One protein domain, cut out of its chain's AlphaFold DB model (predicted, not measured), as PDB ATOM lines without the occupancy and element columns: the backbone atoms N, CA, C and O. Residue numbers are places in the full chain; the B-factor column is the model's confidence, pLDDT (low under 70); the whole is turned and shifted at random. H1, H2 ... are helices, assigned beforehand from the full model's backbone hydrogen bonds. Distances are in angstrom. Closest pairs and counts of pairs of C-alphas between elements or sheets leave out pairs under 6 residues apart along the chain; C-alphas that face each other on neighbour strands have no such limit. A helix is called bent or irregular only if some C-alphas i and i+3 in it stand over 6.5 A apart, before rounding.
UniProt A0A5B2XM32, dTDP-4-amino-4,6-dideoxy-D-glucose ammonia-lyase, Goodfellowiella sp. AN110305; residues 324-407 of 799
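This is residues 324 to 407 of the 799 residues of the protein "dTDP-4-amino-4,6-dideoxy-D-glucose ammonia-lyase" of Goodfellowiella sp. AN110305 (UniProt A0A5B2XM32). The long helix H2 runs nearly straight along the longest axis of the model, with the kinked helix H1 crossing over one side of it and H4 standing across it at nearly a right angle. The later part of H1 meets H4, and the short H3 lies in the turn of chain that leads from the end of H2 back to H4. The printed part has 84 residues with four named helices, in the order H1, H2, H3, H4, and no named strand, and the class is all helix. It is compact, with a radius of gyration of the C-alphas of 11.8 A, and its C-alphas span 33 by 26 by 21 A.

H1, residues 329 to 346, has a kink of 73 degrees near residue 338 and is irregular: C-alphas 335 and 338 are 7.6 A apart. It touches H2, residues 356 to 375, where the closest C-alphas, those of Ala 333 and Ala 363, are 4.8 A apart. The two run opposite ways at a steep tilt of 64 degrees. With residues 340 to 344 alone H1 touches H4, residues 390 to 402; their closest C-alphas are those of Ala 343 and Val 399, 5.6 A apart, and their lines are about perpendicular, at 82 degrees. H2 and H4 only just touch, with 3 pairs of C-alphas within 8 A, through residues 362 to 366 of H2 and 396 to 400 of H4. Their closest C-alphas, of Leu 366 and Phe 400, are 6.8 A apart, and their lines are about perpendicular, at 76 degrees. The helix packing is mostly crossed, that is, with none of these three pairs at a shallow tilt. H3, residues 381 to 384, is close to H2 but not clearly touching it; the closest C-alphas are those of Ile 369 and Leu 384, at 6.1 A. H3 and H4 are near each other, with 6 pairs of C-alphas within 10 A, while H1 and H3 are apart. In H2 and H4 every O i to N i+4 pair is within hydrogen-bond range, in H1 10 of 14 are, and H3 is too short for such a pair.

H1 begins at C-alpha 329, at (101.015, 18.207, 78.476), and spans 23.2 A from first to last C-alpha. H2, the longest helix with 20 residues, spans 28.2 A, from C-alpha 356 at (106.378, 3.683, 71.445) to C-alpha 375. H3 has four residues and spans 4.9 A. H4 spans 18.5 A and ends at C-alpha 402, at (118.887, 13.122, 83.558).

The two C-alphas farthest apart, those of Gly 354 and Phe 378, are 35.1 A apart. The printed part has no cut. The links from H2 to H3 and from H3 to H4 are tight, the link from H1 to H2 is short with 9 residues, and no link is long. The mean pLDDT of the printed part is 91.3, and residues 325 to 326 are under 70.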
ATOM      1  N   ARG A 324     102.829  27.107  78.082       73.38
ATOM      2  CA  ARG A 324     102.261  26.926  79.422       73.38
ATOM      3  C   ARG A 324     101.997  25.442  79.672       73.38
ATOM      4  O   ARG A 324     101.087  24.886  79.054       73.38
ATOM      5  N   PRO A 325     102.748  24.778  80.563       67.19
ATOM      6  CA  PRO A 325     102.733  23.318  80.640       67.19
ATOM      7  C   PRO A 325     101.360  22.706  80.956       67.19
ATOM      8  O   PRO A 325     101.018  21.658  80.415       67.19
ATOM      9  N   ALA A 326     100.546  23.368  81.788       69.44
ATOM     10  CA  ALA A 326      99.248  22.845  82.223       69.44
ATOM     11  C   ALA A 326      98.247  22.637  81.070       69.44
ATOM     12  O   ALA A 326      97.432  21.721  81.135       69.44
ATOM     13  N   SER A 327      98.319  23.445  80.007       71.81
ATOM     14  CA  SER A 327      97.437  23.339  78.834       71.81
ATOM     15  C   SER A 327      98.051  22.558  77.668       71.81
ATOM     16  O   SER A 327      97.411  22.420  76.629       71.81
ATOM     17  N   ALA A 328      99.280  22.054  77.815       83.19
ATOM     18  CA  ALA A 328     100.075  21.528  76.705       83.19
ATOM     19  C   ALA A 328     100.832  20.231  77.037       83.19
ATOM     20  O   ALA A 328     101.821  19.920  76.375       83.19
ATOM     21  N   VAL A 329     100.379  19.465  78.036       89.44
ATOM     22  CA  VAL A 329     101.015  18.207  78.476       89.44
ATOM     23  C   VAL A 329     101.308  17.268  77.303       89.44
ATOM     24  O   VAL A 329     102.439  16.809  77.170       89.44
ATOM     25  N   ASP A 330     100.324  17.013  76.437       91.00
ATOM     26  CA  ASP A 330     100.490  16.093  75.304       91.00
ATOM     27  C   ASP A 330     101.495  16.623  74.279       91.00
ATOM     28  O   ASP A 330     102.324  15.868  73.773       91.00
ATOM     29  N   ARG A 331     101.492  17.939  74.035       89.50
ATOM     30  CA  ARG A 331     102.470  18.586  73.154       89.50
ATOM     31  C   ARG A 331     103.884  18.471  73.725       89.50
ATOM     32  O   ARG A 331     104.789  18.079  73.001       89.50
ATOM     33  N   VAL A 332     104.078  18.762  75.014       91.06
ATOM     34  CA  VAL A 332     105.387  18.645  75.686       91.06
ATOM     35  C   VAL A 332     105.877  17.195  75.677       91.06
ATOM     36  O   VAL A 332     107.035  16.943  75.349       91.06
ATOM     37  N   ALA A 333     104.996  16.233  75.966       93.94
ATOM     38  CA  ALA A 333     105.317  14.810  75.899       93.94
ATOM     39  C   ALA A 333     105.764  14.397  74.488       93.94
ATOM     40  O   ALA A 333     106.811  13.770  74.329       93.94
ATOM     41  N   ALA A 334     105.017  14.818  73.465       92.31
ATOM     42  CA  ALA A 334     105.335  14.573  72.066       92.31
ATOM     43  C   ALA A 334     106.690  15.171  71.656       92.31
ATOM     44  O   ALA A 334     107.455  14.518  70.944       92.31
ATOM     45  N   MET A 335     107.006  16.388  72.109       91.38
ATOM     46  CA  MET A 335     108.273  17.059  71.800       91.38
ATOM     47  C   MET A 335     109.477  16.357  72.430       91.38
ATOM     48  O   MET A 335     110.536  16.279  71.810       91.38
ATOM     49  N   LEU A 336     109.314  15.860  73.659       92.94
ATOM     50  CA  LEU A 336     110.401  15.301  74.461       92.94
ATOM     51  C   LEU A 336     110.557  13.788  74.327       92.94
ATOM     52  O   LEU A 336     111.526  13.245  74.855       92.94
ATOM     53  N   ARG A 337     109.660  13.098  73.608       92.81
ATOM     54  CA  ARG A 337     109.631  11.627  73.497       92.81
ATOM     55  C   ARG A 337     111.003  11.015  73.180       92.81
ATOM     56  O   ARG A 337     111.413  10.057  73.828       92.81
ATOM     57  N   THR A 338     111.736  11.595  72.229       90.94
ATOM     58  CA  THR A 338     113.046  11.104  71.774       90.94
ATOM     59  C   THR A 338     114.167  11.457  72.749       90.94
ATOM     60  O   THR A 338     115.158  10.741  72.835       90.94
ATOM     61  N   ARG A 339     113.999  12.536  73.523       91.88
ATOM     62  CA  ARG A 339     114.943  12.967  74.563       91.88
ATOM     63  C   ARG A 339     114.839  12.077  75.802       91.88
ATOM     64  O   ARG A 339     115.855  11.699  76.376       91.88
ATOM     65  N   VAL A 340     113.621  11.674  76.175       95.44
ATOM     66  CA  VAL A 340     113.387  10.833  77.361       95.44
ATOM     67  C   VAL A 340     113.539   9.337  77.088       95.44
ATOM     68  O   VAL A 340     113.922   8.609  78.001       95.44
ATOM     69  N   ALA A 341     113.287   8.856  75.865       94.31
ATOM     70  CA  ALA A 341     113.293   7.421  75.550       94.31
ATOM     71  C   ALA A 341     114.575   6.676  75.984       94.31
ATOM     72  O   ALA A 341     114.446   5.646  76.654       94.31
ATOM     73  N   PRO A 342     115.803   7.170  75.707       91.94
ATOM     74  CA  PRO A 342     117.021   6.503  76.174       91.94
ATOM     75  C   PRO A 342     117.091   6.369  77.700       91.94
ATOM     76  O   PRO A 342     117.497   5.329  78.217       91.94
ATOM     77  N   ALA A 343     116.698   7.421  78.423       94.69
ATOM     78  CA  ALA A 343     116.715   7.444  79.882       94.69
ATOM     79  C   ALA A 343     115.632   6.522  80.467       94.69
ATOM     80  O   ALA A 343     115.882   5.807  81.435       94.69
ATOM     81  N   LEU A 344     114.453   6.459  79.837       96.38
ATOM     82  CA  LEU A 344     113.383   5.528  80.207       96.38
ATOM     83  C   LEU A 344     113.820   4.060  80.070       96.38
ATOM     84  O   LEU A 344     113.538   3.265  80.968       96.38
ATOM     85  N   GLU A 345     114.518   3.705  78.985       93.38
ATOM     86  CA  GLU A 345     115.053   2.349  78.776       93.38
ATOM     87  C   GLU A 345     116.111   2.016  79.841       93.38
ATOM     88  O   GLU A 345     116.003   0.993  80.520       93.38
ATOM     89  N   ARG A 346     117.081   2.915  80.083       93.06
ATOM     90  CA  ARG A 346     118.093   2.750  81.149       93.06
ATOM     91  C   ARG A 346     117.477   2.610  82.539       93.06
ATOM     92  O   ARG A 346     117.979   1.854  83.369       93.06
ATOM     93  N   ALA A 347     116.399   3.342  82.804       94.00
ATOM     94  CA  ALA A 347     115.690   3.301  84.074       94.00
ATOM     95  C   ALA A 347     114.812   2.046  84.240       94.00
ATOM     96  O   ALA A 347     114.282   1.842  85.334       94.00
ATOM     97  N   GLY A 348     114.665   1.221  83.194       94.25
ATOM     98  CA  GLY A 348     113.816   0.027  83.186       94.25
ATOM     99  C   GLY A 348     112.317   0.337  83.153       94.25
ATOM    100  O   GLY A 348     111.508  -0.526  83.485       94.25
ATOM    101  N   LEU A 349     111.937   1.567  82.792       93.81
ATOM    102  CA  LEU A 349     110.535   1.985  82.675       93.81
ATOM    103  C   LEU A 349     109.900   1.528  81.361       93.81
ATOM    104  O   LEU A 349     108.687   1.348  81.301       93.81
ATOM    105  N   VAL A 350     110.725   1.322  80.335       93.69
ATOM    106  CA  VAL A 350     110.351   0.688  79.068       93.69
ATOM    107  C   VAL A 350     111.364  -0.409  78.756       93.69
ATOM    108  O   VAL A 350     112.554  -0.248  79.018       93.69
ATOM    109  N   GLY A 351     110.902  -1.539  78.215       86.38
ATOM    110  CA  GLY A 351     111.789  -2.670  77.910       86.38
ATOM    111  C   GLY A 351     112.663  -2.447  76.674       86.38
ATOM    112  O   GLY A 351     113.740  -3.028  76.569       86.38
ATOM    113  N   HIS A 352     112.188  -1.630  75.733       85.31
ATOM    114  CA  HIS A 352     112.909  -1.253  74.524       85.31
ATOM    115  C   HIS A 352     112.399   0.104  74.024       85.31
ATOM    116  O   HIS A 352     111.191   0.330  74.024       85.31
ATOM    117  N   VAL A 353     113.268   0.981  73.518       85.38
ATOM    118  CA  VAL A 353     112.882   2.315  72.980       85.38
ATOM    119  C   VAL A 353     111.929   2.288  71.773       85.38
ATOM    120  O   VAL A 353     111.327   3.295  71.420       85.38
ATOM    121  N   GLY A 354     111.768   1.131  71.137       82.88
ATOM    122  CA  GLY A 354     110.746   0.870  70.116       82.88
ATOM    123  C   GLY A 354     109.349   0.557  70.679       82.88
ATOM    124  O   GLY A 354     108.400   0.464  69.904       82.88
ATOM    125  N   ASP A 355     109.194   0.405  72.000       87.44
ATOM    126  CA  ASP A 355     107.888   0.413  72.673       87.44
ATOM    127  C   ASP A 355     107.363   1.850  72.754       87.44
ATOM    128  O   ASP A 355     107.418   2.529  73.778       87.44
ATOM    129  N   TRP A 356     106.892   2.330  71.610       87.50
ATOM    130  CA  TRP A 356     106.378   3.683  71.445       87.50
ATOM    131  C   TRP A 356     105.249   4.016  72.419       87.50
ATOM    132  O   TRP A 356     105.211   5.135  72.916       87.50
ATOM    133  N   ASP A 357     104.338   3.078  72.696       89.38
ATOM    134  CA  ASP A 357     103.200   3.352  73.579       89.38
ATOM    135  C   ASP A 357     103.658   3.464  75.040       89.38
ATOM    136  O   ASP A 357     103.192   4.350  75.761       89.38
ATOM    137  N   GLY A 358     104.625   2.634  75.453       92.50
ATOM    138  CA  GLY A 358     105.293   2.755  76.749       92.50
ATOM    139  C   GLY A 358     106.058   4.073  76.900       92.50
ATOM    140  O   GLY A 358     105.905   4.763  77.912       92.50
ATOM    141  N   VAL A 359     106.832   4.466  75.880       93.88
ATOM    142  CA  VAL A 359     107.568   5.744  75.865       93.88
ATOM    143  C   VAL A 359     106.607   6.930  75.926       93.88
ATOM    144  O   VAL A 359     106.808   7.832  76.731       93.88
ATOM    145  N   GLU A 360     105.544   6.922  75.124       91.94
ATOM    146  CA  GLU A 360     104.506   7.958  75.103       91.94
ATOM    147  C   GLU A 360     103.813   8.123  76.458       91.94
ATOM    148  O   GLU A 360     103.654   9.239  76.955       91.94
ATOM    149  N   ALA A 361     103.419   7.012  77.086       93.50
ATOM    150  CA  ALA A 361     102.794   7.043  78.402       93.50
ATOM    151  C   ALA A 361     103.730   7.669  79.450       93.50
ATOM    152  O   ALA A 361     103.316   8.581  80.172       93.50
ATOM    153  N   ALA A 362     104.996   7.241  79.479       95.31
ATOM    154  CA  ALA A 362     105.993   7.766  80.408       95.31
ATOM    155  C   ALA A 362     106.373   9.229  80.117       95.31
ATOM    156  O   ALA A 362     106.530  10.023  81.046       95.31
ATOM    157  N   ALA A 363     106.457   9.628  78.845       95.56
ATOM    158  CA  ALA A 363     106.677  11.018  78.450       95.56
ATOM    159  C   ALA A 363     105.528  11.923  78.924       95.56
ATOM    160  O   ALA A 363     105.782  13.009  79.446       95.56
ATOM    161  N   ARG A 364     104.270  11.462  78.838       94.81
ATOM    162  CA  ARG A 364     103.122  12.182  79.418       94.81
ATOM    163  C   ARG A 364     103.204  12.273  80.933       94.81
ATOM    164  O   ARG A 364     102.834  13.308  81.480       94.81
ATOM    165  N   ASP A 365     103.671  11.234  81.626       94.62
ATOM    166  CA  ASP A 365     103.896  11.314  83.076       94.62
ATOM    167  C   ASP A 365     104.910  12.415  83.419       94.62
ATOM    168  O   ASP A 365     104.630  13.265  84.263       94.62
ATOM    169  N   LEU A 366     106.055  12.439  82.729       96.00
ATOM    170  CA  LEU A 366     107.106  13.444  82.928       96.00
ATOM    171  C   LEU A 366     106.620  14.857  82.584       96.00
ATOM    172  O   LEU A 366     106.892  15.799  83.331       96.00
ATOM    173  N   ALA A 367     105.845  15.012  81.509       94.69
ATOM    174  CA  ALA A 367     105.233  16.285  81.139       94.69
ATOM    175  C   ALA A 367     104.215  16.766  82.189       94.69
ATOM    176  O   ALA A 367     104.187  17.953  82.509       94.69
ATOM    177  N   ARG A 368     103.423  15.862  82.790       93.56
ATOM    178  CA  ARG A 368     102.524  16.212  83.906       93.56
ATOM    179  C   ARG A 368     103.296  16.637  85.150       93.56
ATOM    180  O   ARG A 368     102.960  17.666  85.721       93.56
ATOM    181  N   ILE A 369     104.344  15.901  85.530       94.19
ATOM    182  CA  ILE A 369     105.220  16.270  86.656       94.19
ATOM    183  C   ILE A 369     105.809  17.666  86.427       94.19
ATOM    184  O   ILE A 369     105.714  18.526  87.301       94.19
ATOM    185  N   THR A 370     106.344  17.905  85.226       92.69
ATOM    186  CA  THR A 370     106.872  19.208  84.799       92.69
ATOM    187  C   THR A 370     105.817  20.298  84.958       92.69
ATOM    188  O   THR A 370     106.085  21.340  85.550       92.69
ATOM    189  N   ALA A 371     104.596  20.056  84.477       90.56
ATOM    190  CA  ALA A 371     103.529  21.041  84.524       90.56
ATOM    191  C   ALA A 371     103.062  21.373  85.941       90.56
ATOM    192  O   ALA A 371     102.910  22.548  86.279       90.56
ATOM    193  N   THR A 372     102.870  20.355  86.779       90.12
ATOM    194  CA  THR A 372     102.466  20.545  88.172       90.12
ATOM    195  C   THR A 372     103.545  21.283  88.961       90.12
ATOM    196  O   THR A 372     103.223  22.233  89.669       90.12
ATOM    197  N   ALA A 373     104.818  20.914  88.800       89.62
ATOM    198  CA  ALA A 373     105.922  21.563  89.506       89.62
ATOM    199  C   ALA A 373     106.220  22.985  88.994       89.62
ATOM    200  O   ALA A 373     106.621  23.848  89.773       89.62
ATOM    201  N   ALA A 374     105.991  23.258  87.704       87.12
ATOM    202  CA  ALA A 374     106.101  24.608  87.152       87.12
ATOM    203  C   ALA A 374     105.035  25.552  87.729       87.12
ATOM    204  O   ALA A 374     105.339  26.718  87.987       87.12
ATOM    205  N   ALA A 375     103.817  25.051  87.961       82.56
ATOM    206  CA  ALA A 375     102.721  25.813  88.560       82.56
ATOM    207  C   ALA A 375     102.837  25.934  90.090       82.56
ATOM    208  O   ALA A 375     102.475  26.961  90.657       82.56
ATOM    209  N   ASN A 376     103.344  24.897  90.760       86.12
ATOM    210  CA  ASN A 376     103.554  24.878  92.203       86.12
ATOM    211  C   ASN A 376     104.962  24.346  92.538       86.12
ATOM    212  O   ASN A 376     105.158  23.129  92.588       86.12
ATOM    213  N   PRO A 377     105.939  25.225  92.826       88.62
ATOM    214  CA  PRO A 377     107.314  24.813  93.105       88.62
ATOM    215  C   PRO A 377     107.483  24.078  94.447       88.62
ATOM    216  O   PRO A 377     108.538  23.496  94.690       88.62
ATOM    217  N   PHE A 378     106.460  24.080  95.312       92.12
ATOM    218  CA  PHE A 378     106.489  23.467  96.645       92.12
ATOM    219  C   PHE A 378     105.584  22.232  96.757       92.12
ATOM    220  O   PHE A 378     105.218  21.832  97.860       92.12
ATOM    221  N   VAL A 379     105.213  21.617  95.633       92.94
ATOM    222  CA  VAL A 379     104.433  20.375  95.631       92.94
ATOM    223  C   VAL A 379     105.258  19.200  96.205       92.94
ATOM    224  O   VAL A 379     106.380  18.961  95.746       92.94
ATOM    225  N   PRO A 380     104.745  18.453  97.201       95.50
ATOM    226  CA  PRO A 380     105.375  17.223  97.681       95.50
ATOM    227  C   PRO A 380     105.489  16.147  96.593       95.50
ATOM    228  O   PRO A 380     104.609  15.989  95.742       95.50
ATOM    229  N   LEU A 381     106.546  15.337  96.650       96.12
ATOM    230  CA  LEU A 381     106.765  14.239  95.702       96.12
ATOM    231  C   LEU A 381     105.669  13.171  95.779       96.12
ATOM    232  O   LEU A 381     105.333  12.560  94.766       96.12
ATOM    233  N   GLU A 382     105.091  12.960  96.962       95.44
ATOM    234  CA  GLU A 382     103.984  12.017  97.145       95.44
ATOM    235  C   GLU A 382     102.727  12.444  96.372       95.44
ATOM    236  O   GLU A 382     102.042  11.590  95.806       95.44
ATOM    237  N   ASP A 383     102.484  13.750  96.256       94.88
ATOM    238  CA  ASP A 383     101.369  14.295  95.480       94.88
ATOM    239  C   ASP A 383     101.655  14.199  93.973       94.88
ATOM    240  O   ASP A 383     100.794  13.789  93.190       94.88
ATOM    241  N   LEU A 384     102.901  14.475  93.559       94.69
ATOM    242  CA  LEU A 384     103.353  14.312  92.169       94.69
ATOM    243  C   LEU A 384     103.292  12.860  91.676       94.69
ATOM    244  O   LEU A 384     103.128  12.619  90.478       94.69
ATOM    245  N   ARG A 385     103.404  11.881  92.580       94.38
ATOM    246  CA  ARG A 385     103.335  10.452  92.248       94.38
ATOM    247  C   ARG A 385     101.997  10.059  91.623       94.38
ATOM    248  O   ARG A 385     101.958   9.107  90.840       94.38
ATOM    249  N   GLY A 386     100.903  10.735  91.989       86.00
ATOM    250  CA  GLY A 386      99.577  10.520  91.397       86.00
ATOM    251  C   GLY A 386      99.101   9.059  91.422       86.00
ATOM    252  O   GLY A 386      98.469   8.599  90.475       86.00
ATOM    253  N   GLY A 387      99.460   8.293  92.461       84.62
ATOM    254  CA  GLY A 387      99.070   6.883  92.612       84.62
ATOM    255  C   GLY A 387     100.013   5.844  91.981       84.62
ATOM    256  O   GLY A 387      99.861   4.655  92.263       84.62
ATOM    257  N   ARG A 388     101.036   6.248  91.217       90.88
ATOM    258  CA  ARG A 388     102.035   5.342  90.611       90.88
ATOM    259  C   ARG A 388     102.826   4.541  91.652       90.88
ATOM    260  O   ARG A 388     103.162   5.064  92.708       90.88
ATOM    261  N   GLY A 389     103.196   3.294  91.353       94.94
ATOM    262  CA  GLY A 389     104.061   2.496  92.235       94.94
ATOM    263  C   GLY A 389     105.374   3.217  92.583       94.94
ATOM    264  O   GLY A 389     105.967   3.871  91.724       94.94
ATOM    265  N   ARG A 390     105.833   3.110  93.839       95.12
ATOM    266  CA  ARG A 390     106.967   3.906  94.350       95.12
ATOM    267  C   ARG A 390     108.255   3.703  93.555       95.12
ATOM    268  O   ARG A 390     108.912   4.682  93.226       95.12
ATOM    269  N   GLU A 391     108.584   2.465  93.196       95.38
ATOM    270  CA  GLU A 391     109.782   2.155  92.400       95.38
ATOM    271  C   GLU A 391     109.721   2.776  90.999       95.38
ATOM    272  O   GLU A 391     110.680   3.402  90.547       95.38
ATOM    273  N   SER A 392     108.564   2.682  90.334       95.00
ATOM    274  CA  SER A 392     108.352   3.301  89.020       95.00
ATOM    275  C   SER A 392     108.435   4.827  89.096       95.00
ATOM    276  O   SER A 392     109.033   5.455  88.226       95.00
ATOM    277  N   PHE A 393     107.893   5.443  90.149       96.62
ATOM    278  CA  PHE A 393     108.010   6.889  90.332       96.62
ATOM    279  C   PHE A 393     109.447   7.323  90.655       96.62
ATOM    280  O   PHE A 393     109.935   8.276  90.058       96.62
ATOM    281  N   ALA A 394     110.173   6.585  91.500       96.12
ATOM    282  CA  ALA A 394     111.596   6.825  91.750       96.12
ATOM    283  C   ALA A 394     112.429   6.754  90.458       96.12
ATOM    284  O   ALA A 394     113.329   7.566  90.237       96.12
ATOM    285  N   ALA A 395     112.115   5.806  89.572       95.94
ATOM    286  CA  ALA A 395     112.724   5.719  88.252       95.94
ATOM    287  C   ALA A 395     112.385   6.938  87.373       95.94
ATOM    288  O   ALA A 395     113.292   7.474  86.741       95.94
ATOM    289  N   LEU A 396     111.142   7.436  87.394       96.31
ATOM    290  CA  LEU A 396     110.771   8.668  86.682       96.31
ATOM    291  C   LEU A 396     111.516   9.894  87.215       96.31
ATOM    292  O   LEU A 396     111.954  10.714  86.417       96.31
ATOM    293  N   LEU A 397     111.716  10.010  88.532       96.19
ATOM    294  CA  LEU A 397     112.495  11.108  89.117       96.19
ATOM    295  C   LEU A 397     113.957  11.089  88.647       96.19
ATOM    296  O   LEU A 397     114.525  12.146  88.382       96.19
ATOM    297  N   ARG A 398     114.563   9.902  88.492       95.31
ATOM    298  CA  ARG A 398     115.909   9.778  87.904       95.31
ATOM    299  C   ARG A 398     115.932  10.269  86.459       95.31
ATOM    300  O   ARG A 398     116.795  11.067  86.117       95.31
ATOM    301  N   VAL A 399     114.953   9.854  85.653       96.69
ATOM    302  CA  VAL A 399     114.816  10.319  84.262       96.69
ATOM    303  C   VAL A 399     114.607  11.832  84.203       96.69
ATOM    304  O   VAL A 399     115.224  12.496  83.378       96.69
ATOM    305  N   PHE A 400     113.799  12.390  85.109       96.12
ATOM    306  CA  PHE A 400     113.559  13.829  85.191       96.12
ATOM    307  C   PHE A 400     114.860  14.623  85.355       96.12
ATOM    308  O   PHE A 400     115.044  15.651  84.713       96.12
ATOM    309  N   ARG A 401     115.772  14.137  86.201       93.56
ATOM    310  CA  ARG A 401     117.063  14.788  86.481       93.56
ATOM    311  C   ARG A 401     118.097  14.569  85.385       93.56
ATOM    312  O   ARG A 401     119.001  15.379  85.228       93.56
ATOM    313  N   GLU A 402     117.980  13.469  84.651       93.81
ATOM    314  CA  GLU A 402     118.887  13.122  83.558       93.81
ATOM    315  C   GLU A 402     118.598  13.913  82.275       93.81
ATOM    316  O   GLU A 402     119.512  14.111  81.477       93.81
ATOM    317  N   VAL A 403     117.356  14.370  82.074       94.06
ATOM    318  CA  VAL A 403     116.905  15.059  80.853       94.06
ATOM    319  C   VAL A 403     116.673  16.553  81.144       94.06
ATOM    320  O   VAL A 403     115.615  16.912  81.673       94.06
ATOM    321  N   PRO A 404     117.628  17.446  80.812       92.38
ATOM    322  CA  PRO A 404     117.582  18.860  81.195       92.38
ATOM    323  C   PRO A 404     116.340  19.608  80.705       92.38
ATOM    324  O   PRO A 404     115.846  20.507  81.390       92.38
ATOM    325  N   GLU A 405     115.802  19.225  79.548       92.88
ATOM    326  CA  GLU A 405     114.647  19.856  78.914       92.88
ATOM    327  C   GLU A 405     113.384  19.788  79.786       92.88
ATOM    328  O   GLU A 405     112.539  20.679  79.712       92.88
ATOM    329  N   LEU A 406     113.272  18.791  80.674       93.75
ATOM    330  CA  LEU A 406     112.158  18.684  81.625       93.75
ATOM    331  C   LEU A 406     112.192  19.774  82.704       93.75
ATOM    332  O   LEU A 406     111.155  20.141  83.250       93.75
ATOM    333  N   SER A 407     113.367  20.334  82.997       92.88
ATOM    334  CA  SER A 407     113.503  21.432  83.959       92.88
ATOM    335  C   SER A 407     113.247  22.810  83.343       92.88
ATOM    336  O   SER A 407     112.921  23.744  84.076       92.88
TER     337      SER A 407